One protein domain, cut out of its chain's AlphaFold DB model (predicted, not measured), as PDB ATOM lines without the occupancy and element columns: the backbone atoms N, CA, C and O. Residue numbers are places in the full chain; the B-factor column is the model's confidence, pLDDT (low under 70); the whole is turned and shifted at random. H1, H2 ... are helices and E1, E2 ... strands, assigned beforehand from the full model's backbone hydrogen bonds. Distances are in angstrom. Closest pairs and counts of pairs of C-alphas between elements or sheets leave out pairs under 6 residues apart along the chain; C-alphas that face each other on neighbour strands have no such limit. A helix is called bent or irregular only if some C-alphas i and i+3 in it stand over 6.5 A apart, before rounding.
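This is residues 288 to 300, 312 to 385 and 429 to 519 of the 519 residues of the protein "Putative Uncharacterized exonuclease" of Glarea lozoyensis (strain ATCC 74030 / MF5533) (UniProt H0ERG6). A small sheet of three parallel strands, in the order E2, E1, E3, has H3 on one face and H1 and H2 on the other; H5 packs on H3, and a helical hairpin, H6 and H7, reaches away from this body as a long arm. A ribbon of two antiparallel strands, E4 and E5, leads into the arm and back out of it. The printed part has 178 residues, with seven named helices and five named strands in the order H1, E1, H2, E2, H3, E3, H4, H5, E4, H6, H7, E5, a mixed class. It is loose, with a radius of gyration of the C-alphas of 20.6 A, and elongated, spanning 67 by 37 by 26 A.

H1, residues 289 to 295, and H2, residues 328 to 332, only just touch, with 3 pairs of C-alphas within 8 A, the closest Phe 290 and Ser 332 at 5.8 A. E1, residues 317 to 322, is parallel to its neighbours E2, residues 335 to 339, at 18 degrees and E3, residues 369 to 372, at 6 degrees; N 337 and O 319, and N 318 and O 369, each 2.9 A apart, are within hydrogen-bond range. H1 and H2 are on the same face of this sheet. H3, residues 342 to 354, is on the opposite face, at a height over the sheet of 8.0 A, and runs along E1 at 9 degrees on the local plane; their closest C-alphas are those of Val 345 and Ile 320, 6.1 A apart. E1, H2, E2 form a strand-helix-strand unit, two parallel neighbour strands with a helix between them in the chain, and E2, H3, E3 a split one, with E1 between its strands; both crossovers are right-handed. H5, residues 431 to 448, touches H3 with residues 441 to 448 alone, at a shallow tilt of 9 degrees, the same way; the closest C-alphas are those of Arg 441 and Ala 346, 6.2 A. H4, residues 376 to 381, touches H5 at Leu 377 and Ala 434, their closest C-alphas, 5.7 A. E4, residues 454 to 458, and E5, residues 514 to 518, are antiparallel at 169 degrees, with N 455 and O 517 2.8 A apart. H6, residues 465 to 481, and H7, residues 495 to 510, form a helical hairpin at a shallow tilt of 32 degrees, only just short of steep; the closest C-alphas are those of Met 467 and Ala 504, 4.9 A. Every O i to N i+4 pair is within hydrogen-bond range in H1, H3, H4, H5, H6 and H7; H2 has 0 of 1, and 1 of 2 O i to N i+3 pairs.

H1 begins at C-alpha 289 (180.567, 161.048, 153.571), and E5 ends at C-alpha 518 (166.805, 157.573, 167.551). From first to last C-alpha H5 measures 25.3 A, H6 23.1 A, H7 22.4 A, H3 18.3 A and E1 17.1 A. H2 is irregular, but only just: C-alphas 329 and 332 are 6.9 A apart.

The two C-alphas farthest apart are those of Asp 358 and Asp 487, 67.0 A. Residues 301 to 311 and 386 to 428 are not printed; the gaps are 15.0 A from C-alpha 300 to 312 and 19.8 A from C-alpha 385 to 429. Of the links printed whole, H3 to E3 and H6 to H7 are long. The mean pLDDT of the printed part is 83.5, with 17 residues under 70, at 296 to 300, 312 to 314, 327 to 329, 384 to 385 and 482 to 485.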
ATOM      1  N   ASN A 288     183.102 162.330 149.679       75.75
ATOM      2  CA  ASN A 288     182.813 161.115 150.416       75.75
ATOM      3  C   ASN A 288     182.301 161.448 151.838       75.75
ATOM      4  O   ASN A 288     182.910 162.248 152.548       75.75
ATOM      5  N   ILE A 289     181.205 160.820 152.269       81.44
ATOM      6  CA  ILE A 289     180.567 161.048 153.571       81.44
ATOM      7  C   ILE A 289     181.532 160.853 154.742       81.44
ATOM      8  O   ILE A 289     181.465 161.620 155.696       81.44
ATOM      9  N   PHE A 290     182.480 159.918 154.650       83.06
ATOM     10  CA  PHE A 290     183.492 159.709 155.682       83.06
ATOM     11  C   PHE A 290     184.404 160.932 155.825       83.06
ATOM     12  O   PHE A 290     184.630 161.404 156.935       83.06
ATOM     13  N   LYS A 291     184.829 161.540 154.706       76.38
ATOM     14  CA  LYS A 291     185.586 162.809 154.714       76.38
ATOM     15  C   LYS A 291     184.742 163.966 155.256       76.38
ATOM     16  O   LYS A 291     185.270 164.833 155.952       76.38
ATOM     17  N   ARG A 292     183.437 163.959 154.960       76.81
ATOM     18  CA  ARG A 292     182.490 164.983 155.423       76.81
ATOM     19  C   ARG A 292     182.281 164.951 156.916       76.81
ATOM     20  O   ARG A 292     182.340 165.996 157.553       76.81
ATOM     21  N   VAL A 293     182.045 163.764 157.455       78.94
ATOM     22  CA  VAL A 293     181.903 163.559 158.892       78.94
ATOM     23  C   VAL A 293     183.231 163.851 159.585       78.94
ATOM     24  O   VAL A 293     183.244 164.596 160.556       78.94
ATOM     25  N   ALA A 294     184.356 163.379 159.040       75.12
ATOM     26  CA  ALA A 294     185.665 163.656 159.614       75.12
ATOM     27  C   ALA A 294     185.934 165.159 159.762       75.12
ATOM     28  O   ALA A 294     186.358 165.584 160.825       75.12
ATOM     29  N   ARG A 295     185.612 166.003 158.769       70.38
ATOM     30  CA  ARG A 295     185.876 167.451 158.878       70.38
ATOM     31  C   ARG A 295     184.915 168.235 159.779       70.38
ATOM     32  O   ARG A 295     185.217 169.389 160.081       70.38
ATOM     33  N   THR A 296     183.739 167.707 160.142       67.31
ATOM     34  CA  THR A 296     182.775 168.430 160.992       67.31
ATOM     35  C   THR A 296     183.252 168.388 162.443       67.31
ATOM     36  O   THR A 296     182.787 167.625 163.286       67.31
ATOM     37  N   GLY A 297     184.270 169.202 162.719       53.34
ATOM     38  CA  GLY A 297     184.967 169.254 163.992       53.34
ATOM     39  C   GLY A 297     184.138 169.910 165.086       53.34
ATOM     40  O   GLY A 297     184.240 171.111 165.264       53.34
ATOM     41  N   VAL A 298     183.381 169.102 165.830       53.22
ATOM     42  CA  VAL A 298     183.266 169.158 167.299       53.22
ATOM     43  C   VAL A 298     182.917 167.742 167.786       53.22
ATOM     44  O   VAL A 298     181.895 167.165 167.393       53.22
ATOM     45  N   ARG A 299     183.759 167.169 168.654       46.78
ATOM     46  CA  ARG A 299     183.399 165.992 169.459       46.78
ATOM     47  C   ARG A 299     182.549 166.465 170.636       46.78
ATOM     48  O   ARG A 299     183.074 167.080 171.555       46.78
ATOM     49  N   TYR A 300     181.261 166.141 170.628       49.16
ATOM     50  CA  TYR A 300     180.499 166.030 171.868       49.16
ATOM     51  C   TYR A 300     180.570 164.558 172.261       49.16
ATOM     52  O   TYR A 300     180.100 163.704 171.515       49.16
ATOM     53  N   VAL A 312     193.284 162.413 164.789       48.84
ATOM     54  CA  VAL A 312     192.520 162.625 163.558       48.84
ATOM     55  C   VAL A 312     191.630 163.843 163.779       48.84
ATOM     56  O   VAL A 312     190.784 163.837 164.676       48.84
ATOM     57  N   GLY A 313     191.841 164.912 163.012       52.25
ATOM     58  CA  GLY A 313     191.060 166.142 163.134       52.25
ATOM     59  C   GLY A 313     189.575 165.908 162.838       52.25
ATOM     60  O   GLY A 313     189.208 165.801 161.675       52.25
ATOM     61  N   GLY A 314     188.749 165.858 163.893       67.62
ATOM     62  CA  GLY A 314     187.280 165.817 163.861       67.62
ATOM     63  C   GLY A 314     186.650 164.465 164.241       67.62
ATOM     64  O   GLY A 314     187.158 163.796 165.141       67.62
ATOM     65  N   LYS A 315     185.487 164.111 163.667       79.44
ATOM     66  CA  LYS A 315     184.706 162.912 164.054       79.44
ATOM     67  C   LYS A 315     185.290 161.636 163.443       79.44
ATOM     68  O   LYS A 315     185.579 161.604 162.250       79.44
ATOM     69  N   SER A 316     185.443 160.575 164.229       86.06
ATOM     70  CA  SER A 316     185.955 159.295 163.725       86.06
ATOM     71  C   SER A 316     184.869 158.510 162.997       86.06
ATOM     72  O   SER A 316     183.696 158.552 163.369       86.06
ATOM     73  N   THR A 317     185.251 157.767 161.958       90.62
ATOM     74  CA  THR A 317     184.296 156.983 161.168       90.62
ATOM     75  C   THR A 317     184.766 155.555 160.923       90.62
ATOM     76  O   THR A 317     185.959 155.335 160.720       90.62
ATOM     77  N   ALA A 318     183.841 154.603 160.814       93.62
ATOM     78  CA  ALA A 318     184.139 153.229 160.414       93.62
ATOM     79  C   ALA A 318     183.324 152.796 159.186       93.62
ATOM     80  O   ALA A 318     182.140 153.122 159.072       93.62
ATOM     81  N   ALA A 319     183.967 152.048 158.289       93.56
ATOM     82  CA  ALA A 319     183.330 151.341 157.184       93.56
ATOM     83  C   ALA A 319     183.471 149.829 157.400       93.56
ATOM     84  O   ALA A 319     184.592 149.322 157.480       93.56
ATOM     85  N   ILE A 320     182.344 149.124 157.490       95.38
ATOM     86  CA  ILE A 320     182.291 147.679 157.723       95.38
ATOM     87  C   ILE A 320     181.592 147.014 156.548       95.38
ATOM     88  O   ILE A 320     180.456 147.345 156.215       95.38
ATOM     89  N   ASP A 321     182.275 146.099 155.880       91.00
ATOM     90  CA  ASP A 321     181.757 145.531 154.643       91.00
ATOM     91  C   ASP A 321     182.368 144.173 154.350       91.00
ATOM     92  O   ASP A 321     183.439 143.829 154.848       91.00
ATOM     93  N   TRP A 322     181.701 143.416 153.488       88.88
ATOM     94  CA  TRP A 322     182.233 142.157 152.996       88.88
ATOM     95  C   TRP A 322     183.519 142.398 152.191       88.88
ATOM     96  O   TRP A 322     183.555 143.262 151.311       88.88
ATOM     97  N   GLY A 323     184.559 141.600 152.440       86.06
ATOM     98  CA  GLY A 323     185.844 141.707 151.744       86.06
ATOM     99  C   GLY A 323     186.764 142.779 152.335       86.06
ATOM    100  O   GLY A 323     186.968 142.806 153.542       86.06
ATOM    101  N   ASP A 324     187.362 143.627 151.488       77.12
ATOM    102  CA  ASP A 324     188.322 144.668 151.896       77.12
ATOM    103  C   ASP A 324     187.732 146.086 151.719       77.12
ATOM    104  O   ASP A 324     187.790 146.642 150.613       77.12
ATOM    105  N   PRO A 325     187.201 146.718 152.787       77.44
ATOM    106  CA  PRO A 325     186.604 148.051 152.718       77.44
ATOM    107  C   PRO A 325     187.620 149.172 152.459       77.44
ATOM    108  O   PRO A 325     187.214 150.318 152.251       77.44
ATOM    109  N   LYS A 326     188.932 148.877 152.440       72.25
ATOM    110  CA  LYS A 326     189.955 149.837 151.990       72.25
ATOM    111  C   LYS A 326     189.832 150.125 150.495       72.25
ATOM    112  O   LYS A 326     190.296 151.167 150.034       72.25
ATOM    113  N   LYS A 327     189.175 149.242 149.737       62.84
ATOM    114  CA  LYS A 327     188.860 149.432 148.319       62.84
ATOM    115  C   LYS A 327     187.451 150.019 148.173       62.84
ATOM    116  O   LYS A 327     186.497 149.575 148.802       62.84
ATOM    117  N   GLY A 328     187.299 151.020 147.306       65.06
ATOM    118  CA  GLY A 328     185.998 151.628 147.010       65.06
ATOM    119  C   GLY A 328     185.553 152.697 148.025       65.06
ATOM    120  O   GLY A 328     186.393 153.438 148.545       65.06
ATOM    121  N   PRO A 329     184.240 152.844 148.298       66.56
ATOM    122  CA  PRO A 329     183.709 153.966 149.081       66.56
ATOM    123  C   PRO A 329     184.198 154.040 150.536       66.56
ATOM    124  O   PRO A 329     184.252 155.137 151.091       66.56
ATOM    125  N   GLY A 330     184.559 152.905 151.144       76.25
ATOM    126  CA  GLY A 330     185.082 152.811 152.516       76.25
ATOM    127  C   GLY A 330     186.541 153.256 152.680       76.25
ATOM    128  O   GLY A 330     186.989 153.492 153.802       76.25
ATOM    129  N   SER A 331     187.266 153.468 151.573       76.44
ATOM    130  CA  SER A 331     188.684 153.880 151.558       76.44
ATOM    131  C   SER A 331     188.975 155.156 152.347       76.44
ATOM    132  O   SER A 331     190.095 155.384 152.786       76.44
ATOM    133  N   SER A 332     187.961 156.006 152.515       77.94
ATOM    134  CA  SER A 332     188.081 157.294 153.195       77.94
ATOM    135  C   SER A 332     187.642 157.272 154.663       77.94
ATOM    136  O   SER A 332     187.635 158.330 155.290       77.94
ATOM    137  N   ALA A 333     187.233 156.117 155.198       84.81
ATOM    138  CA  ALA A 333     186.912 155.970 156.613       84.81
ATOM    139  C   ALA A 333     188.172 156.018 157.495       84.81
ATOM    140  O   ALA A 333     189.267 155.699 157.036       84.81
ATOM    141  N   SER A 334     188.023 156.400 158.767       85.88
ATOM    142  CA  SER A 334     189.116 156.313 159.747       85.88
ATOM    143  C   SER A 334     189.506 154.862 160.041       85.88
ATOM    144  O   SER A 334     190.684 154.583 160.230       85.88
ATOM    145  N   PHE A 335     188.522 153.958 160.055       90.44
ATOM    146  CA  PHE A 335     188.706 152.531 160.307       90.44
ATOM    147  C   PHE A 335     187.941 151.700 159.273       90.44
ATOM    148  O   PHE A 335     186.802 152.022 158.922       90.44
ATOM    149  N   GLN A 336     188.554 150.623 158.788       91.38
ATOM    150  CA  GLN A 336     187.965 149.700 157.818       91.38
ATOM    151  C   GLN A 336     187.962 148.292 158.401       91.38
ATOM    152  O   GLN A 336     189.024 147.761 158.715       91.38
ATOM    153  N   ILE A 337     186.784 147.678 158.510       92.31
ATOM    154  CA  ILE A 337     186.628 146.318 159.036       92.31
ATOM    155  C   ILE A 337     186.094 145.426 157.920       92.31
ATOM    156  O   ILE A 337     184.942 145.555 157.505       92.31
ATOM    157  N   GLY A 338     186.961 144.556 157.407       88.69
ATOM    158  CA  GLY A 338     186.593 143.554 156.417       88.69
ATOM    159  C   GLY A 338     185.897 142.357 157.051       88.69
ATOM    160  O   GLY A 338     186.359 141.838 158.065       88.69
ATOM    161  N   CYS A 339     184.800 141.919 156.445       91.88
ATOM    162  CA  CYS A 339     183.930 140.862 156.956       91.88
ATOM    163  C   CYS A 339     183.798 139.717 155.943       91.88
ATOM    164  O   CYS A 339     183.917 139.932 154.733       91.88
ATOM    165  N   LYS A 340     183.519 138.497 156.418       88.88
ATOM    166  CA  LYS A 340     183.223 137.341 155.551       88.88
ATOM    167  C   LYS A 340     181.726 137.065 155.424       88.88
ATOM    168  O   LYS A 340     181.317 136.355 154.510       88.88
ATOM    169  N   GLY A 341     180.918 137.630 156.314       91.12
ATOM    170  CA  GLY A 341     179.470 137.479 156.312       91.12
ATOM    171  C   GLY A 341     178.771 138.520 157.177       91.12
ATOM    172  O   GLY A 341     179.407 139.339 157.838       91.12
ATOM    173  N   ASP A 342     177.444 138.472 157.193       94.81
ATOM    174  CA  ASP A 342     176.613 139.453 157.897       94.81
ATOM    175  C   ASP A 342     176.731 139.384 159.428       94.81
ATOM    176  O   ASP A 342     176.534 140.397 160.101       94.81
ATOM    177  N   ASP A 343     177.089 138.226 159.986       94.88
ATOM    178  CA  ASP A 343     177.372 138.098 161.419       94.88
ATOM    179  C   ASP A 343     178.657 138.846 161.799       94.88
ATOM    180  O   ASP A 343     178.644 139.632 162.748       94.88
ATOM    181  N   ASP A 344     179.717 138.714 160.995       95.56
ATOM    182  CA  ASP A 344     180.945 139.504 161.149       95.56
ATOM    183  C   ASP A 344     180.668 141.000 160.975       95.56
ATOM    184  O   ASP A 344     181.280 141.819 161.656       95.56
ATOM    185  N   VAL A 345     179.756 141.374 160.069       96.25
ATOM    186  CA  VAL A 345     179.355 142.777 159.891       96.25
ATOM    187  C   VAL A 345     178.666 143.292 161.150       96.25
ATOM    188  O   VAL A 345     179.005 144.375 161.622       96.25
ATOM    189  N   ALA A 346     177.729 142.533 161.722       96.94
ATOM    190  CA  ALA A 346     177.049 142.924 162.953       96.94
ATOM    191  C   ALA A 346     178.034 143.062 164.126       96.94
ATOM    192  O   ALA A 346     177.986 144.059 164.848       96.94
ATOM    193  N   GLU A 347     178.969 142.122 164.283       96.38
ATOM    194  CA  GLU A 347     180.035 142.222 165.289       96.38
ATOM    195  C   GLU A 347     180.987 143.388 165.012       96.38
ATOM    196  O   GLU A 347     181.346 144.128 165.924       96.38
ATOM    197  N   GLY A 348     181.348 143.616 163.749       95.88
ATOM    198  CA  GLY A 348     182.182 144.735 163.320       95.88
ATOM    199  C   GLY A 348     181.538 146.088 163.619       95.88
ATOM    200  O   GLY A 348     182.220 147.002 164.084       95.88
ATOM    201  N   VAL A 349     180.220 146.215 163.436       96.62
ATOM    202  CA  VAL A 349     179.456 147.403 163.844       96.62
ATOM    203  C   VAL A 349     179.529 147.588 165.357       96.62
ATOM    204  O   VAL A 349     179.855 148.680 165.814       96.62
ATOM    205  N   LEU A 350     179.282 146.540 166.146       95.69
ATOM    206  CA  LEU A 350     179.342 146.627 167.609       95.69
ATOM    207  C   LEU A 350     180.752 146.961 168.116       95.69
ATOM    208  O   LEU A 350     180.889 147.786 169.019       95.69
ATOM    209  N   ARG A 351     181.791 146.380 167.508       94.44
ATOM    210  CA  ARG A 351     183.202 146.702 167.756       94.44
ATOM    211  C   ARG A 351     183.487 148.169 167.442       94.44
ATOM    212  O   ARG A 351     184.052 148.869 168.273       94.44
ATOM    213  N   ALA A 352     183.039 148.667 166.289       93.81
ATOM    214  CA  ALA A 352     183.218 150.067 165.907       93.81
ATOM    215  C   ALA A 352     182.481 151.037 166.844       93.81
ATOM    216  O   ALA A 352     182.978 152.129 167.103       93.81
ATOM    217  N   VAL A 353     181.318 150.646 167.370       92.12
ATOM    218  CA  VAL A 353     180.511 151.457 168.298       92.12
ATOM    219  C   VAL A 353     181.075 151.458 169.722       92.12
ATOM    220  O   VAL A 353     181.018 152.482 170.395       92.12
ATOM    221  N   LYS A 354     181.612 150.333 170.204       89.88
ATOM    222  CA  LYS A 354     182.132 150.210 171.579       89.88
ATOM    223  C   LYS A 354     183.613 150.572 171.696       89.88
ATOM    224  O   LYS A 354     184.039 151.054 172.746       89.88
ATOM    225  N   GLY A 355     184.374 150.378 170.625       87.56
ATOM    226  CA  GLY A 355     185.830 150.405 170.644       87.56
ATOM    227  C   GLY A 355     186.438 149.069 171.053       87.56
ATOM    228  O   GLY A 355     185.745 148.168 171.533       87.56
ATOM    229  N   ASP A 356     187.749 148.953 170.862       84.69
ATOM    230  CA  ASP A 356     188.497 147.764 171.253       84.69
ATOM    231  C   ASP A 356     188.723 147.722 172.768       84.69
ATOM    232  O   ASP A 356     188.916 148.776 173.382       84.69
ATOM    233  N   PRO A 357     188.763 146.525 173.389       80.56
ATOM    234  CA  PRO A 357     189.021 146.393 174.824       80.56
ATOM    235  C   PRO A 357     190.337 147.036 175.275       80.56
ATOM    236  O   PRO A 357     190.413 147.567 176.380       80.56
ATOM    237  N   ASP A 358     191.368 147.001 174.425       80.81
ATOM    238  CA  ASP A 358     192.665 147.639 174.674       80.81
ATOM    239  C   ASP A 358     192.765 149.066 174.103       80.81
ATOM    240  O   ASP A 358     193.736 149.773 174.372       80.81
ATOM    241  N   GLY A 359     191.766 149.485 173.317       76.00
ATOM    242  CA  GLY A 359     191.684 150.787 172.668       76.00
ATOM    243  C   GLY A 359     192.808 151.096 171.676       76.00
ATOM    244  O   GLY A 359     193.000 152.275 171.369       76.00
ATOM    245  N   LYS A 360     193.576 150.097 171.211       74.44
ATOM    246  CA  LYS A 360     194.777 150.334 170.388       74.44
ATOM    247  C   LYS A 360     194.467 150.645 168.930       74.44
ATOM    248  O   LYS A 360     195.123 151.511 168.357       74.44
ATOM    249  N   GLU A 361     193.515 149.932 168.331       80.50
ATOM    250  CA  GLU A 361     193.098 150.165 166.946       80.50
ATOM    251  C   GLU A 361     191.869 151.077 166.924       80.50
ATOM    252  O   GLU A 361     191.980 152.229 166.509       80.50
ATOM    253  N   ILE A 362     190.727 150.628 167.453       84.00
ATOM    254  CA  ILE A 362     189.542 151.475 167.631       84.00
ATOM    255  C   ILE A 362     189.500 151.979 169.082       84.00
ATOM    256  O   ILE A 362     189.398 151.164 170.000       84.00
ATOM    257  N   PRO A 363     189.536 153.303 169.327       77.31
ATOM    258  CA  PRO A 363     189.529 153.850 170.681       77.31
ATOM    259  C   PRO A 363     188.318 153.396 171.502       77.31
ATOM    260  O   PRO A 363     187.208 153.308 170.975       77.31
ATOM    261  N   GLY A 364     188.512 153.187 172.807       76.75
ATOM    262  CA  GLY A 364     187.416 152.902 173.739       76.75
ATOM    263  C   GLY A 364     186.336 153.992 173.697       76.75
ATOM    264  O   GLY A 364     186.643 155.187 173.723       76.75
ATOM    265  N   GLY A 365     185.071 153.577 173.600       77.44
ATOM    266  CA  GLY A 365     183.937 154.455 173.291       77.44
ATOM    267  C   GLY A 365     183.616 154.571 171.793       77.44
ATOM    268  O   GLY A 365     182.681 155.285 171.440       77.44
ATOM    269  N   GLY A 366     184.370 153.872 170.936       87.31
ATOM    270  CA  GLY A 366     184.076 153.672 169.520       87.31
ATOM    271  C   GLY A 366     184.254 154.898 168.628       87.31
ATOM    272  O   GLY A 366     185.044 155.810 168.896       87.31
ATOM    273  N   VAL A 367     183.532 154.888 167.507       88.62
ATOM    274  CA  VAL A 367     183.553 155.935 166.479       88.62
ATOM    275  C   VAL A 367     182.247 156.726 166.427       88.62
ATOM    276  O   VAL A 367     181.189 156.237 166.809       88.62
ATOM    277  N   ASP A 368     182.314 157.952 165.908       88.12
ATOM    278  CA  ASP A 368     181.162 158.855 165.808       88.12
ATOM    279  C   ASP A 368     180.172 158.466 164.689       88.12
ATOM    280  O   ASP A 368     178.986 158.786 164.769       88.12
ATOM    281  N   PHE A 369     180.648 157.827 163.615       92.00
ATOM    282  CA  PHE A 369     179.816 157.409 162.481       92.00
ATOM    283  C   PHE A 369     180.218 156.032 161.972       92.00
ATOM    284  O   PHE A 369     181.375 155.791 161.629       92.00
ATOM    285  N   VAL A 370     179.236 155.148 161.857       94.38
ATOM    286  CA  VAL A 370     179.422 153.795 161.346       94.38
ATOM    287  C   VAL A 370     178.576 153.618 160.098       94.38
ATOM    288  O   VAL A 370     177.375 153.881 160.108       94.38
ATOM    289  N   TRP A 371     179.200 153.145 159.027       94.81
ATOM    290  CA  TRP A 371     178.497 152.637 157.861       94.81
ATOM    291  C   TRP A 371     178.801 151.156 157.699       94.81
ATOM    292  O   TRP A 371     179.962 150.747 157.765       94.81
ATOM    293  N   ALA A 372     177.756 150.373 157.462       94.56
ATOM    294  CA  ALA A 372     177.872 148.945 157.253       94.56
ATOM    295  C   ALA A 372     176.911 148.454 156.172       94.56
ATOM    296  O   ALA A 372     175.866 149.071 155.944       94.56
ATOM    297  N   ARG A 373     177.251 147.336 155.526       91.69
ATOM    298  CA  ARG A 373     176.365 146.650 154.577       91.69
ATOM    299  C   ARG A 373     176.153 145.200 154.961       91.69
ATOM    300  O   ARG A 373     177.108 144.438 155.059       91.69
ATOM    301  N   LEU A 374     174.884 144.836 155.102       92.25
ATOM    302  CA  LEU A 374     174.436 143.454 155.222       92.25
ATOM    303  C   LEU A 374     174.045 142.969 153.824       92.25
ATOM    304  O   LEU A 374     173.234 143.611 153.155       92.25
ATOM    305  N   ARG A 375     174.676 141.893 153.363       88.31
ATOM    306  CA  ARG A 375     174.635 141.428 151.971       88.31
ATOM    307  C   ARG A 375     174.128 139.990 151.842       88.31
ATOM    308  O   ARG A 375     173.926 139.522 150.729       88.31
ATOM    309  N   GLU A 376     173.861 139.273 152.935       89.81
ATOM    310  CA  GLU A 376     173.381 137.883 152.856       89.81
ATOM    311  C   GLU A 376     172.028 137.807 152.127       89.81
ATOM    312  O   GLU A 376     171.848 136.993 151.223       89.81
ATOM    313  N   LEU A 377     171.091 138.708 152.451       88.25
ATOM    314  CA  LEU A 377     169.777 138.737 151.800       88.25
ATOM    315  C   LEU A 377     169.872 139.108 150.312       88.25
ATOM    316  O   LEU A 377     169.132 138.558 149.498       88.25
ATOM    317  N   GLU A 378     170.776 140.024 149.950       85.00
ATOM    318  CA  GLU A 378     170.988 140.410 148.550       85.00
ATOM    319  C   GLU A 378     171.607 139.253 147.752       85.00
ATOM    320  O   GLU A 378     171.186 138.993 146.625       85.00
ATOM    321  N   ALA A 379     172.537 138.506 148.358       84.62
ATOM    322  CA  ALA A 379     173.145 137.325 147.763       84.62
ATOM    323  C   ALA A 379     172.106 136.216 147.539       84.62
ATOM    324  O   ALA A 379     171.990 135.705 146.427       84.62
ATOM    325  N   ILE A 380     171.280 135.905 148.546       85.31
ATOM    326  CA  ILE A 380     170.236 134.868 148.450       85.31
ATOM    327  C   ILE A 380     169.154 135.247 147.429       85.31
ATOM    328  O   ILE A 380     168.653 134.389 146.706       85.31
ATOM    329  N   LYS A 381     168.795 136.532 147.329       82.50
ATOM    330  CA  LYS A 381     167.831 137.005 146.323       82.50
ATOM    331  C   LYS A 381     168.416 137.117 144.911       82.50
ATOM    332  O   LYS A 381     167.650 137.357 143.975       82.50
ATOM    333  N   GLY A 382     169.731 136.970 144.741       79.38
ATOM    334  CA  GLY A 382     170.417 137.216 143.470       79.38
ATOM    335  C   GLY A 382     170.430 138.697 143.074       79.38
ATOM    336  O   GLY A 382     170.505 139.019 141.897       79.38
ATOM    337  N   TRP A 383     170.299 139.607 144.041       79.38
ATOM    338  CA  TRP A 383     170.412 141.063 143.852       79.38
ATOM    339  C   TRP A 383     171.873 141.531 143.836       79.38
ATOM    340  O   TRP A 383     172.164 142.710 143.642       79.38
ATOM    341  N   TRP A 384     172.794 140.596 144.051       68.12
ATOM    342  CA  TRP A 384     174.224 140.799 143.983       68.12
ATOM    343  C   TRP A 384     174.674 141.000 142.533       68.12
ATOM    344  O   TRP A 384     174.410 140.174 141.663       68.12
ATOM    345  N   ASN A 385     175.411 142.076 142.270       53.97
ATOM    346  CA  ASN A 385     176.076 142.241 140.983       53.97
ATOM    347  C   ASN A 385     177.264 141.270 140.913       53.97
ATOM    348  O   ASN A 385     178.261 141.477 141.604       53.97
ATOM    349  N   LYS A 429     169.808 128.190 153.019       73.75
ATOM    350  CA  LYS A 429     168.840 129.005 153.764       73.75
ATOM    351  C   LYS A 429     167.760 129.563 152.842       73.75
ATOM    352  O   LYS A 429     168.050 130.066 151.756       73.75
ATOM    353  N   SER A 430     166.512 129.540 153.308       88.12
ATOM    354  CA  SER A 430     165.409 130.175 152.591       88.12
ATOM    355  C   SER A 430     165.475 131.706 152.705       88.12
ATOM    356  O   SER A 430     166.088 132.262 153.617       88.12
ATOM    357  N   VAL A 431     164.783 132.415 151.805       87.50
ATOM    358  CA  VAL A 431     164.632 133.883 151.888       87.50
ATOM    359  C   VAL A 431     163.979 134.299 153.212       87.50
ATOM    360  O   VAL A 431     164.339 135.331 153.770       87.50
ATOM    361  N   SER A 432     163.039 133.500 153.728       89.81
ATOM    362  CA  SER A 432     162.369 133.767 155.006       89.81
ATOM    363  C   SER A 432     163.342 133.686 156.185       89.81
ATOM    364  O   SER A 432     163.319 134.547 157.069       89.81
ATOM    365  N   ASP A 433     164.240 132.699 156.172       90.19
ATOM    366  CA  ASP A 433     165.275 132.550 157.199       90.19
ATOM    367  C   ASP A 433     166.268 133.711 157.132       90.19
ATOM    368  O   ASP A 433     166.576 134.318 158.151       90.19
ATOM    369  N   ALA A 434     166.688 134.098 155.924       89.38
ATOM    370  CA  ALA A 434     167.582 135.234 155.711       89.38
ATOM    371  C   ALA A 434     166.969 136.569 156.164       89.38
ATOM    372  O   ALA A 434     167.665 137.409 156.729       89.38
ATOM    373  N   ILE A 435     165.663 136.776 155.952       91.75
ATOM    374  CA  ILE A 435     164.941 137.945 156.481       91.75
ATOM    375  C   ILE A 435     164.910 137.896 158.009       91.75
ATOM    376  O   ILE A 435     165.156 138.910 158.659       91.75
ATOM    377  N   THR A 436     164.637 136.727 158.589       94.50
ATOM    378  CA  THR A 436     164.615 136.549 160.045       94.50
ATOM    379  C   THR A 436     165.986 136.840 160.659       94.50
ATOM    380  O   THR A 436     166.077 137.574 161.642       94.50
ATOM    381  N   ASP A 437     167.058 136.324 160.059       93.88
ATOM    382  CA  ASP A 437     168.439 136.570 160.479       93.88
ATOM    383  C   ASP A 437     168.825 138.044 160.299       93.88
ATOM    384  O   ASP A 437     169.396 138.643 161.210       93.88
ATOM    385  N   LEU A 438     168.439 138.673 159.182       94.00
ATOM    386  CA  LEU A 438     168.624 140.108 158.960       94.00
ATOM    387  C   LEU A 438     167.952 140.934 160.064       94.00
ATOM    388  O   LEU A 438     168.592 141.810 160.643       94.00
ATOM    389  N   VAL A 439     166.691 140.642 160.395       95.00
ATOM    390  CA  VAL A 439     165.958 141.336 161.465       95.00
ATOM    391  C   VAL A 439     166.629 141.110 162.820       95.00
ATOM    392  O   VAL A 439     166.829 142.073 163.556       95.00
ATOM    393  N   LYS A 440     167.055 139.880 163.137       96.62
ATOM    394  CA  LYS A 440     167.805 139.582 164.371       96.62
ATOM    395  C   LYS A 440     169.110 140.372 164.456       96.62
ATOM    396  O   LYS A 440     169.431 140.891 165.519       96.62
ATOM    397  N   ARG A 441     169.860 140.491 163.356       96.56
ATOM    398  CA  ARG A 441     171.109 141.269 163.309       96.56
ATOM    399  C   ARG A 441     170.848 142.764 163.445       96.56
ATOM    400  O   ARG A 441     171.553 143.419 164.204       96.56
ATOM    401  N   ILE A 442     169.823 143.293 162.776       96.00
ATOM    402  CA  ILE A 442     169.386 144.689 162.934       96.00
ATOM    403  C   ILE A 442     169.011 144.960 164.395       96.00
ATOM    404  O   ILE A 442     169.477 145.946 164.961       96.00
ATOM    405  N   GLN A 443     168.239 144.066 165.019       96.38
ATOM    406  CA  GLN A 443     167.854 144.166 166.427       96.38
ATOM    407  C   GLN A 443     169.079 144.111 167.346       96.38
ATOM    408  O   GLN A 443     169.251 144.984 168.185       96.38
ATOM    409  N   LYS A 444     169.988 143.155 167.131       97.06
ATOM    410  CA  LYS A 444     171.245 143.024 167.882       97.06
ATOM    411  C   LYS A 444     172.115 144.278 167.780       97.06
ATOM    412  O   LYS A 444     172.664 144.724 168.787       97.06
ATOM    413  N   ILE A 445     172.245 144.842 166.576       97.00
ATOM    414  CA  ILE A 445     172.956 146.104 166.358       97.00
ATOM    415  C   ILE A 445     172.267 147.201 167.165       97.00
ATOM    416  O   ILE A 445     172.934 147.821 167.988       97.00
ATOM    417  N   TYR A 446     170.954 147.388 166.984       96.50
ATOM    418  CA  TYR A 446     170.164 148.408 167.672       96.50
ATOM    419  C   TYR A 446     170.285 148.304 169.197       96.50
ATOM    420  O   TYR A 446     170.615 149.289 169.856       96.50
ATOM    421  N   ASP A 447     170.121 147.113 169.769       95.94
ATOM    422  CA  ASP A 447     170.235 146.851 171.208       95.94
ATOM    423  C   ASP A 447     171.642 147.135 171.741       95.94
ATOM    424  O   ASP A 447     171.790 147.608 172.870       95.94
ATOM    425  N   GLY A 448     172.669 146.949 170.910       93.31
ATOM    426  CA  GLY A 448     174.050 147.283 171.232       93.31
ATOM    427  C   GLY A 448     174.424 148.763 171.093       93.31
ATOM    428  O   GLY A 448     175.516 149.131 171.530       93.31
ATOM    429  N   LEU A 449     173.561 149.614 170.520       93.94
ATOM    430  CA  LEU A 449     173.838 151.048 170.374       93.94
ATOM    431  C   LEU A 449     173.723 151.800 171.717       93.94
ATOM    432  O   LEU A 449     172.849 151.485 172.527       93.94
ATOM    433  N   PRO A 450     174.540 152.837 171.956       91.06
ATOM    434  CA  PRO A 450     174.341 153.770 173.061       91.06
ATOM    435  C   PRO A 450     173.018 154.552 172.939       91.06
ATOM    436  O   PRO A 450     172.507 154.712 171.824       91.06
ATOM    437  N   PRO A 451     172.487 155.105 174.045       90.25
ATOM    438  CA  PRO A 451     171.391 156.071 173.996       90.25
ATOM    439  C   PRO A 451     171.724 157.274 173.104       90.25
ATOM    440  O   PRO A 451     172.892 157.642 172.952       90.25
ATOM    441  N   CYS A 452     170.691 157.901 172.543       90.94
ATOM    442  CA  CYS A 452     170.784 159.051 171.646       90.94
ATOM    443  C   CYS A 452     171.551 158.766 170.340       90.94
ATOM    444  O   CYS A 452     172.124 159.675 169.736       90.94
ATOM    445  N   THR A 453     171.549 157.514 169.879       92.00
ATOM    446  CA  THR A 453     172.152 157.134 168.595       92.00
ATOM    447  C   THR A 453     171.102 157.181 167.489       92.00
ATOM    448  O   THR A 453     170.083 156.498 167.573       92.00
ATOM    449  N   ALA A 454     171.360 157.953 166.431       94.69
ATOM    450  CA  ALA A 454     170.562 157.891 165.210       94.69
ATOM    451  C   ALA A 454     170.898 156.604 164.443       94.69
ATOM    452  O   ALA A 454     172.042 156.394 164.038       94.69
ATOM    453  N   PHE A 455     169.898 155.755 164.231       96.12
ATOM    454  CA  PHE A 455     170.026 154.490 163.524       96.12
ATOM    455  C   PHE A 455     169.203 154.533 162.240       96.12
ATOM    456  O   PHE A 455     167.998 154.782 162.269       96.12
ATOM    457  N   ILE A 456     169.873 154.323 161.106       94.94
ATOM    458  CA  ILE A 456     169.277 154.392 159.771       94.94
ATOM    459  C   ILE A 456     169.516 153.059 159.074       94.94
ATOM    460  O   ILE A 456     170.659 152.629 158.930       94.94
ATOM    461  N   VAL A 457     168.441 152.439 158.596       93.38
ATOM    462  CA  VAL A 457     168.489 151.229 157.771       93.38
ATOM    463  C   VAL A 457     167.878 151.566 156.423       93.38
ATOM    464  O   VAL A 457     166.750 152.045 156.358       93.38
ATOM    465  N   TYR A 458     168.614 151.336 155.339       89.50
ATOM    466  CA  TYR A 458     168.159 151.658 153.990       89.50
ATOM    467  C   TYR A 458     168.545 150.548 153.016       89.50
ATOM    468  O   TYR A 458     169.686 150.094 153.030       89.50
ATOM    469  N   SER A 459     167.612 150.129 152.160       84.44
ATOM    470  CA  SER A 459     167.833 149.011 151.229       84.44
ATOM    471  C   SER A 459     168.671 149.373 149.995       84.44
ATOM    472  O   SER A 459     169.089 148.485 149.261       84.44
ATOM    473  N   GLY A 460     168.931 150.657 149.736       75.94
ATOM    474  CA  GLY A 460     169.701 151.111 148.572       75.94
ATOM    475  C   GLY A 460     168.832 151.301 147.330       75.94
ATOM    476  O   GLY A 460     168.644 152.418 146.853       75.94
ATOM    477  N   SER A 461     168.313 150.196 146.812       77.25
ATOM    478  CA  SER A 461     167.478 150.126 145.613       77.25
ATOM    479  C   SER A 461     166.316 149.150 145.826       77.25
ATOM    480  O   SER A 461     166.274 148.424 146.823       77.25
ATOM    481  N   GLY A 462     165.368 149.146 144.891       80.31
ATOM    482  CA  GLY A 462     164.467 148.020 144.651       80.31
ATOM    483  C   GLY A 462     165.188 146.862 143.953       80.31
ATOM    484  O   GLY A 462     166.418 146.857 143.869       80.31
ATOM    485  N   ASP A 463     164.422 145.896 143.437       84.62
ATOM    486  CA  ASP A 463     164.951 144.712 142.748       84.62
ATOM    487  C   ASP A 463     165.768 145.104 141.501       84.62
ATOM    488  O   ASP A 463     165.197 145.606 140.529       84.62
ATOM    489  N   PRO A 464     167.099 144.893 141.493       83.50
ATOM    490  CA  PRO A 464     167.939 145.299 140.377       83.50
ATOM    491  C   PRO A 464     168.041 144.217 139.298       83.50
ATOM    492  O   PRO A 464     168.620 144.482 138.249       83.50
ATOM    493  N   ARG A 465     167.522 143.001 139.525       84.94
ATOM    494  CA  ARG A 465     167.820 141.834 138.679       84.94
ATOM    495  C   ARG A 465     167.386 142.023 137.246       84.94
ATOM    496  O   ARG A 465     168.146 141.683 136.350       84.94
ATOM    497  N   GLU A 466     166.205 142.587 137.029       86.06
ATOM    498  CA  GLU A 466     165.715 142.805 135.671       86.06
ATOM    499  C   GLU A 466     166.533 143.880 134.953       86.06
ATOM    500  O   GLU A 466     166.895 143.713 133.793       86.06
ATOM    501  N   MET A 467     166.927 144.938 135.666       85.12
ATOM    502  CA  MET A 467     167.816 145.968 135.129       85.12
ATOM    503  C   MET A 467     169.200 145.393 134.801       85.12
ATOM    504  O   MET A 467     169.718 145.659 133.718       85.12
ATOM    505  N   SER A 468     169.774 144.563 135.675       80.06
ATOM    506  CA  SER A 468     171.062 143.899 135.448       80.06
ATOM    507  C   SER A 468     170.983 142.861 134.326       80.06
ATOM    508  O   SER A 468     171.864 142.825 133.472       80.06
ATOM    509  N   ARG A 469     169.910 142.062 134.259       86.25
ATOM    510  CA  ARG A 469     169.653 141.093 133.182       86.25
ATOM    511  C   ARG A 469     169.554 141.799 131.837       86.25
ATOM    512  O   ARG A 469     170.238 141.403 130.902       86.25
ATOM    513  N   LEU A 470     168.758 142.867 131.759       85.25
ATOM    514  CA  LEU A 470     168.605 143.687 130.559       85.25
ATOM    515  C   LEU A 470     169.902 144.419 130.201       85.25
ATOM    516  O   LEU A 470     170.238 144.507 129.027       85.25
ATOM    517  N   SER A 471     170.682 144.873 131.181       78.62
ATOM    518  CA  SER A 471     172.005 145.467 130.939       78.62
ATOM    519  C   SER A 471     173.002 144.454 130.380       78.62
ATOM    520  O   SER A 471     173.688 144.755 129.407       78.62
ATOM    521  N   ASN A 472     173.039 143.238 130.926       80.88
ATOM    522  CA  ASN A 472     173.884 142.154 130.421       80.88
ATOM    523  C   ASN A 472     173.432 141.693 129.033       80.88
ATOM    524  O   ASN A 472     174.267 141.494 128.156       80.88
ATOM    525  N   MET A 473     172.120 141.587 128.809       83.25
ATOM    526  CA  MET A 473     171.539 141.326 127.492       83.25
ATOM    527  C   MET A 473     171.906 142.414 126.491       83.25
ATOM    528  O   MET A 473     172.276 142.092 125.372       83.25
ATOM    529  N   HIS A 474     171.862 143.685 126.883       80.25
ATOM    530  CA  HIS A 474     172.252 144.791 126.020       80.25
ATOM    531  C   HIS A 474     173.750 144.774 125.719       80.25
ATOM    532  O   HIS A 474     174.143 144.995 124.579       80.25
ATOM    533  N   ALA A 475     174.595 144.459 126.703       72.12
ATOM    534  CA  ALA A 475     176.033 144.301 126.501       72.12
ATOM    535  C   ALA A 475     176.351 143.111 125.579       72.12
ATOM    536  O   ALA A 475     177.164 143.230 124.662       72.12
ATOM    537  N   GLN A 476     175.675 141.975 125.773       76.44
ATOM    538  CA  GLN A 476     175.795 140.802 124.912       76.44
ATOM    539  C   GLN A 476     175.283 141.090 123.504       76.44
ATOM    540  O   GLN A 476     175.984 140.770 122.550       76.44
ATOM    541  N   PHE A 477     174.127 141.741 123.367       81.25
ATOM    542  CA  PHE A 477     173.629 142.237 122.092       81.25
ATOM    543  C   PHE A 477     174.675 143.129 121.438       81.25
ATOM    544  O   PHE A 477     175.073 142.840 120.327       81.25
ATOM    545  N   LYS A 478     175.212 144.144 122.125       71.50
ATOM    546  CA  LYS A 478     176.249 145.019 121.556       71.50
ATOM    547  C   LYS A 478     177.475 144.238 121.083       71.50
ATOM    548  O   LYS A 478     178.028 144.570 120.043       71.50
ATOM    549  N   ARG A 479     177.902 143.200 121.810       70.75
ATOM    550  CA  ARG A 479     179.039 142.340 121.435       70.75
ATOM    551  C   ARG A 479     178.726 141.403 120.261       70.75
ATOM    552  O   ARG A 479     179.566 141.207 119.387       70.75
ATOM    553  N   GLU A 480     177.536 140.815 120.230       74.81
ATOM    554  CA  GLU A 480     177.126 139.863 119.192       74.81
ATOM    555  C   GLU A 480     176.651 140.554 117.926       74.81
ATOM    556  O   GLU A 480     177.039 140.155 116.838       74.81
ATOM    557  N   TYR A 481     175.899 141.643 118.055       71.06
ATOM    558  CA  TYR A 481     175.542 142.537 116.957       71.06
ATOM    559  C   TYR A 481     176.793 143.012 116.225       71.06
ATOM    560  O   TYR A 481     176.756 143.206 115.018       71.06
ATOM    561  N   ARG A 482     177.915 143.093 116.957       61.66
ATOM    562  CA  ARG A 482     179.266 143.380 116.471       61.66
ATOM    563  C   ARG A 482     180.007 142.280 115.736       61.66
ATOM    564  O   ARG A 482     181.121 142.517 115.295       61.66
ATOM    565  N   THR A 483     179.460 141.080 115.641       58.47
ATOM    566  CA  THR A 483     180.188 139.916 115.107       58.47
ATOM    567  C   THR A 483     179.303 138.933 114.345       58.47
ATOM    568  O   THR A 483     179.818 138.106 113.596       58.47
ATOM    569  N   LYS A 484     177.982 139.016 114.514       69.19
ATOM    570  CA  LYS A 484     176.976 138.075 114.014       69.19
ATOM    571  C   LYS A 484     175.829 138.828 113.345       69.19
ATOM    572  O   LYS A 484     175.551 139.983 113.672       69.19
ATOM    573  N   LYS A 485     175.137 138.172 112.411       68.50
ATOM    574  CA  LYS A 485     173.929 138.743 111.787       68.50
ATOM    575  C   LYS A 485     172.771 138.769 112.778       68.50
ATOM    576  O   LYS A 485     172.740 137.973 113.706       68.50
ATOM    577  N   TRP A 486     171.780 139.630 112.533       71.06
ATOM    578  CA  TRP A 486     170.597 139.777 113.394       71.06
ATOM    579  C   TRP A 486     169.921 138.444 113.756       71.06
ATOM    580  O   TRP A 486     169.533 138.238 114.904       71.06
ATOM    581  N   ASP A 487     169.810 137.521 112.799       78.69
ATOM    582  CA  ASP A 487     169.177 136.212 113.008       78.69
ATOM    583  C   ASP A 487     170.051 135.203 113.761       78.69
ATOM    584  O   ASP A 487     169.544 134.212 114.277       78.69
ATOM    585  N   GLU A 488     171.347 135.482 113.871       73.06
ATOM    586  CA  GLU A 488     172.342 134.682 114.591       73.06
ATOM    587  C   GLU A 488     172.615 135.238 116.001       73.06
ATOM    588  O   GLU A 488     173.411 134.669 116.757       73.06
ATOM    589  N   LEU A 489     171.981 136.360 116.364       76.62
ATOM    590  CA  LEU A 489     172.081 136.930 117.700       76.62
ATOM    591  C   LEU A 489     171.335 136.053 118.691       76.62
ATOM    592  O   LEU A 489     170.152 135.757 118.527       76.62
ATOM    593  N   SER A 490     172.015 135.717 119.778       82.19
ATOM    594  CA  SER A 490     171.370 135.083 120.925       82.19
ATOM    595  C   SER A 490     170.435 136.049 121.658       82.19
ATOM    596  O   SER A 490     169.493 135.620 122.319       82.19
ATOM    597  N   VAL A 491     170.675 137.356 121.517       82.88
ATOM    598  CA  VAL A 491     169.868 138.424 122.103       82.88
ATOM    599  C   VAL A 491     169.555 139.456 121.030       82.88
ATOM    600  O   VAL A 491     170.468 140.042 120.461       82.88
ATOM    601  N   LYS A 492     168.271 139.714 120.783       85.38
ATOM    602  CA  LYS A 492     167.802 140.804 119.918       85.38
ATOM    603  C   LYS A 492     167.427 141.997 120.798       85.38
ATOM    604  O   LYS A 492     166.721 141.815 121.785       85.38
ATOM    605  N   TRP A 493     167.923 143.188 120.464       87.19
ATOM    606  CA  TRP A 493     167.641 144.417 121.212       87.19
ATOM    607  C   TRP A 493     166.846 145.385 120.344       87.19
ATOM    608  O   TRP A 493     167.347 145.884 119.337       87.19
ATOM    609  N   THR A 494     165.592 145.616 120.712       88.62
ATOM    610  CA  THR A 494     164.652 146.495 120.012       88.62
ATOM    611  C   THR A 494     164.149 147.597 120.944       88.62
ATOM    612  O   THR A 494     164.512 147.658 122.122       88.62
ATOM    613  N   ASP A 495     163.253 148.449 120.442       79.69
ATOM    614  CA  ASP A 495     162.555 149.450 121.256       79.69
ATOM    615  C   ASP A 495     161.831 148.834 122.466       79.69
ATOM    616  O   ASP A 495     161.676 149.490 123.498       79.69
ATOM    617  N   THR A 496     161.421 147.567 122.371       87.06
ATOM    618  CA  THR A 496     160.783 146.841 123.474       87.06
ATOM    619  C   THR A 496     161.758 146.635 124.632       87.06
ATOM    620  O   THR A 496     161.444 146.990 125.770       87.06
ATOM    621  N   GLU A 497     162.958 146.116 124.356       88.75
ATOM    622  CA  GLU A 497     164.004 145.899 125.358       88.75
ATOM    623  C   GLU A 497     164.538 147.226 125.912       88.75
ATOM    624  O   GLU A 497     164.765 147.349 127.116       88.75
ATOM    625  N   GLU A 498     164.656 148.250 125.067       79.06
ATOM    626  CA  GLU A 498     165.055 149.603 125.465       79.06
ATOM    627  C   GLU A 498     164.047 150.231 126.449       79.06
ATOM    628  O   GLU A 498     164.418 150.792 127.488       79.06
ATOM    629  N   GLN A 499     162.745 150.120 126.167       81.88
ATOM    630  CA  GLN A 499     161.696 150.569 127.086       81.88
ATOM    631  C   GLN A 499     161.649 149.722 128.362       81.88
ATOM    632  O   GLN A 499     161.464 150.275 129.453       81.88
ATOM    633  N   ALA A 500     161.840 148.405 128.250       86.81
ATOM    634  CA  ALA A 500     161.916 147.506 129.395       86.81
ATOM    635  C   ALA A 500     163.095 147.871 130.306       86.81
ATOM    636  O   ALA A 500     162.920 147.963 131.518       86.81
ATOM    637  N   MET A 501     164.261 148.193 129.737       86.06
ATOM    638  CA  MET A 501     165.438 148.625 130.491       86.06
ATOM    639  C   MET A 501     165.162 149.926 131.245       86.06
ATOM    640  O   MET A 501     165.479 150.034 132.430       86.06
ATOM    641  N   LYS A 502     164.522 150.907 130.596       81.25
ATOM    642  CA  LYS A 502     164.127 152.168 131.248       81.25
ATOM    643  C   LYS A 502     163.147 151.938 132.396       81.25
ATOM    644  O   LYS A 502     163.289 152.562 133.448       81.25
ATOM    645  N   ARG A 503     162.172 151.041 132.213       86.94
ATOM    646  CA  ARG A 503     161.201 150.677 133.253       86.94
ATOM    647  C   ARG A 503     161.879 149.965 134.422       86.94
ATOM    648  O   ARG A 503     161.728 150.417 135.550       86.94
ATOM    649  N   ALA A 504     162.697 148.953 134.149       86.19
ATOM    650  CA  ALA A 504     163.445 148.221 135.166       86.19
ATOM    651  C   ALA A 504     164.396 149.143 135.949       86.19
ATOM    652  O   ALA A 504     164.485 149.064 137.171       86.19
ATOM    653  N   ALA A 505     165.060 150.088 135.274       80.50
ATOM    654  CA  ALA A 505     165.897 151.090 135.929       80.50
ATOM    655  C   ALA A 505     165.093 152.052 136.823       80.50
ATOM    656  O   ALA A 505     165.599 152.506 137.852       80.50
ATOM    657  N   LYS A 506     163.850 152.377 136.444       80.56
ATOM    658  CA  LYS A 506     162.932 153.177 137.264       80.56
ATOM    659  C   LYS A 506     162.464 152.392 138.491       80.56
ATOM    660  O   LYS A 506     162.578 152.905 139.598       80.56
ATOM    661  N   GLU A 507     162.024 151.150 138.317       82.31
ATOM    662  CA  GLU A 507     161.577 150.272 139.408       82.31
ATOM    663  C   GLU A 507     162.697 149.999 140.420       82.31
ATOM    664  O   GLU A 507     162.501 150.164 141.625       82.31
ATOM    665  N   ALA A 508     163.910 149.700 139.943       83.06
ATOM    666  CA  ALA A 508     165.081 149.553 140.803       83.06
ATOM    667  C   ALA A 508     165.395 150.848 141.576       83.06
ATOM    668  O   ALA A 508     165.863 150.802 142.709       83.06
ATOM    669  N   ARG A 509     165.118 152.026 141.007       77.75
ATOM    670  CA  ARG A 509     165.341 153.309 141.687       77.75
ATOM    671  C   ARG A 509     164.261 153.629 142.722       77.75
ATOM    672  O   ARG A 509     164.585 154.177 143.771       77.75
ATOM    673  N   GLU A 510     163.003 153.334 142.417       80.62
ATOM    674  CA  GLU A 510     161.843 153.713 143.235       80.62
ATOM    675  C   GLU A 510     161.514 152.687 144.329       80.62
ATOM    676  O   GLU A 510     160.918 153.049 145.337       80.62
ATOM    677  N   GLY A 511     161.939 151.428 144.181       74.19
ATOM    678  CA  GLY A 511     161.594 150.339 145.104       74.19
ATOM    679  C   GLY A 511     162.400 150.263 146.408       74.19
ATOM    680  O   GLY A 511     162.279 149.273 147.127       74.19
ATOM    681  N   GLY A 512     163.252 151.247 146.711       79.50
ATOM    682  CA  GLY A 512     164.055 151.263 147.937       79.50
ATOM    683  C   GLY A 512     163.261 151.735 149.162       79.50
ATOM    684  O   GLY A 512     162.472 152.672 149.067       79.50
ATOM    685  N   VAL A 513     163.509 151.139 150.332       85.00
ATOM    686  CA  VAL A 513     162.851 151.508 151.601       85.00
ATOM    687  C   VAL A 513     163.888 151.960 152.627       85.00
ATOM    688  O   VAL A 513     164.994 151.419 152.687       85.00
ATOM    689  N   GLY A 514     163.522 152.961 153.433       89.31
ATOM    690  CA  GLY A 514     164.341 153.500 154.513       89.31
ATOM    691  C   GLY A 514     163.590 153.606 155.829       89.31
ATOM    692  O   GLY A 514     162.468 154.103 155.865       89.31
ATOM    693  N   PHE A 515     164.249 153.198 156.906       91.56
ATOM    694  CA  PHE A 515     163.800 153.363 158.281       91.56
ATOM    695  C   PHE A 515     164.821 154.205 159.039       91.56
ATOM    696  O   PHE A 515     166.029 154.067 158.835       91.56
ATOM    697  N   MET A 516     164.338 155.069 159.926       94.38
ATOM    698  CA  MET A 516     165.181 155.875 160.799       94.38
ATOM    699  C   MET A 516     164.546 155.964 162.179       94.38
ATOM    700  O   MET A 516     163.347 156.206 162.301       94.38
ATOM    701  N   VAL A 517     165.369 155.804 163.209       95.06
ATOM    702  CA  VAL A 517     164.976 155.945 164.612       95.06
ATOM    703  C   VAL A 517     166.128 156.559 165.408       95.06
ATOM    704  O   VAL A 517     167.285 156.496 164.991       95.06
ATOM    705  N   ILE A 518     165.818 157.168 166.547       93.88
ATOM    706  CA  ILE A 518     166.805 157.573 167.551       93.88
ATOM    707  C   ILE A 518     166.596 156.662 168.758       93.88
ATOM    708  O   ILE A 518     165.464 156.555 169.227       93.88
ATOM    709  N   LYS A 519     167.661 155.993 169.207       88.69
ATOM    710  CA  LYS A 519     167.616 155.109 170.375       88.69
ATOM    711  C   LYS A 519     167.530 155.868 171.693       88.69
ATOM    712  O   LYS A 519     168.262 156.877 171.829       88.69
TER     713      LYS A 519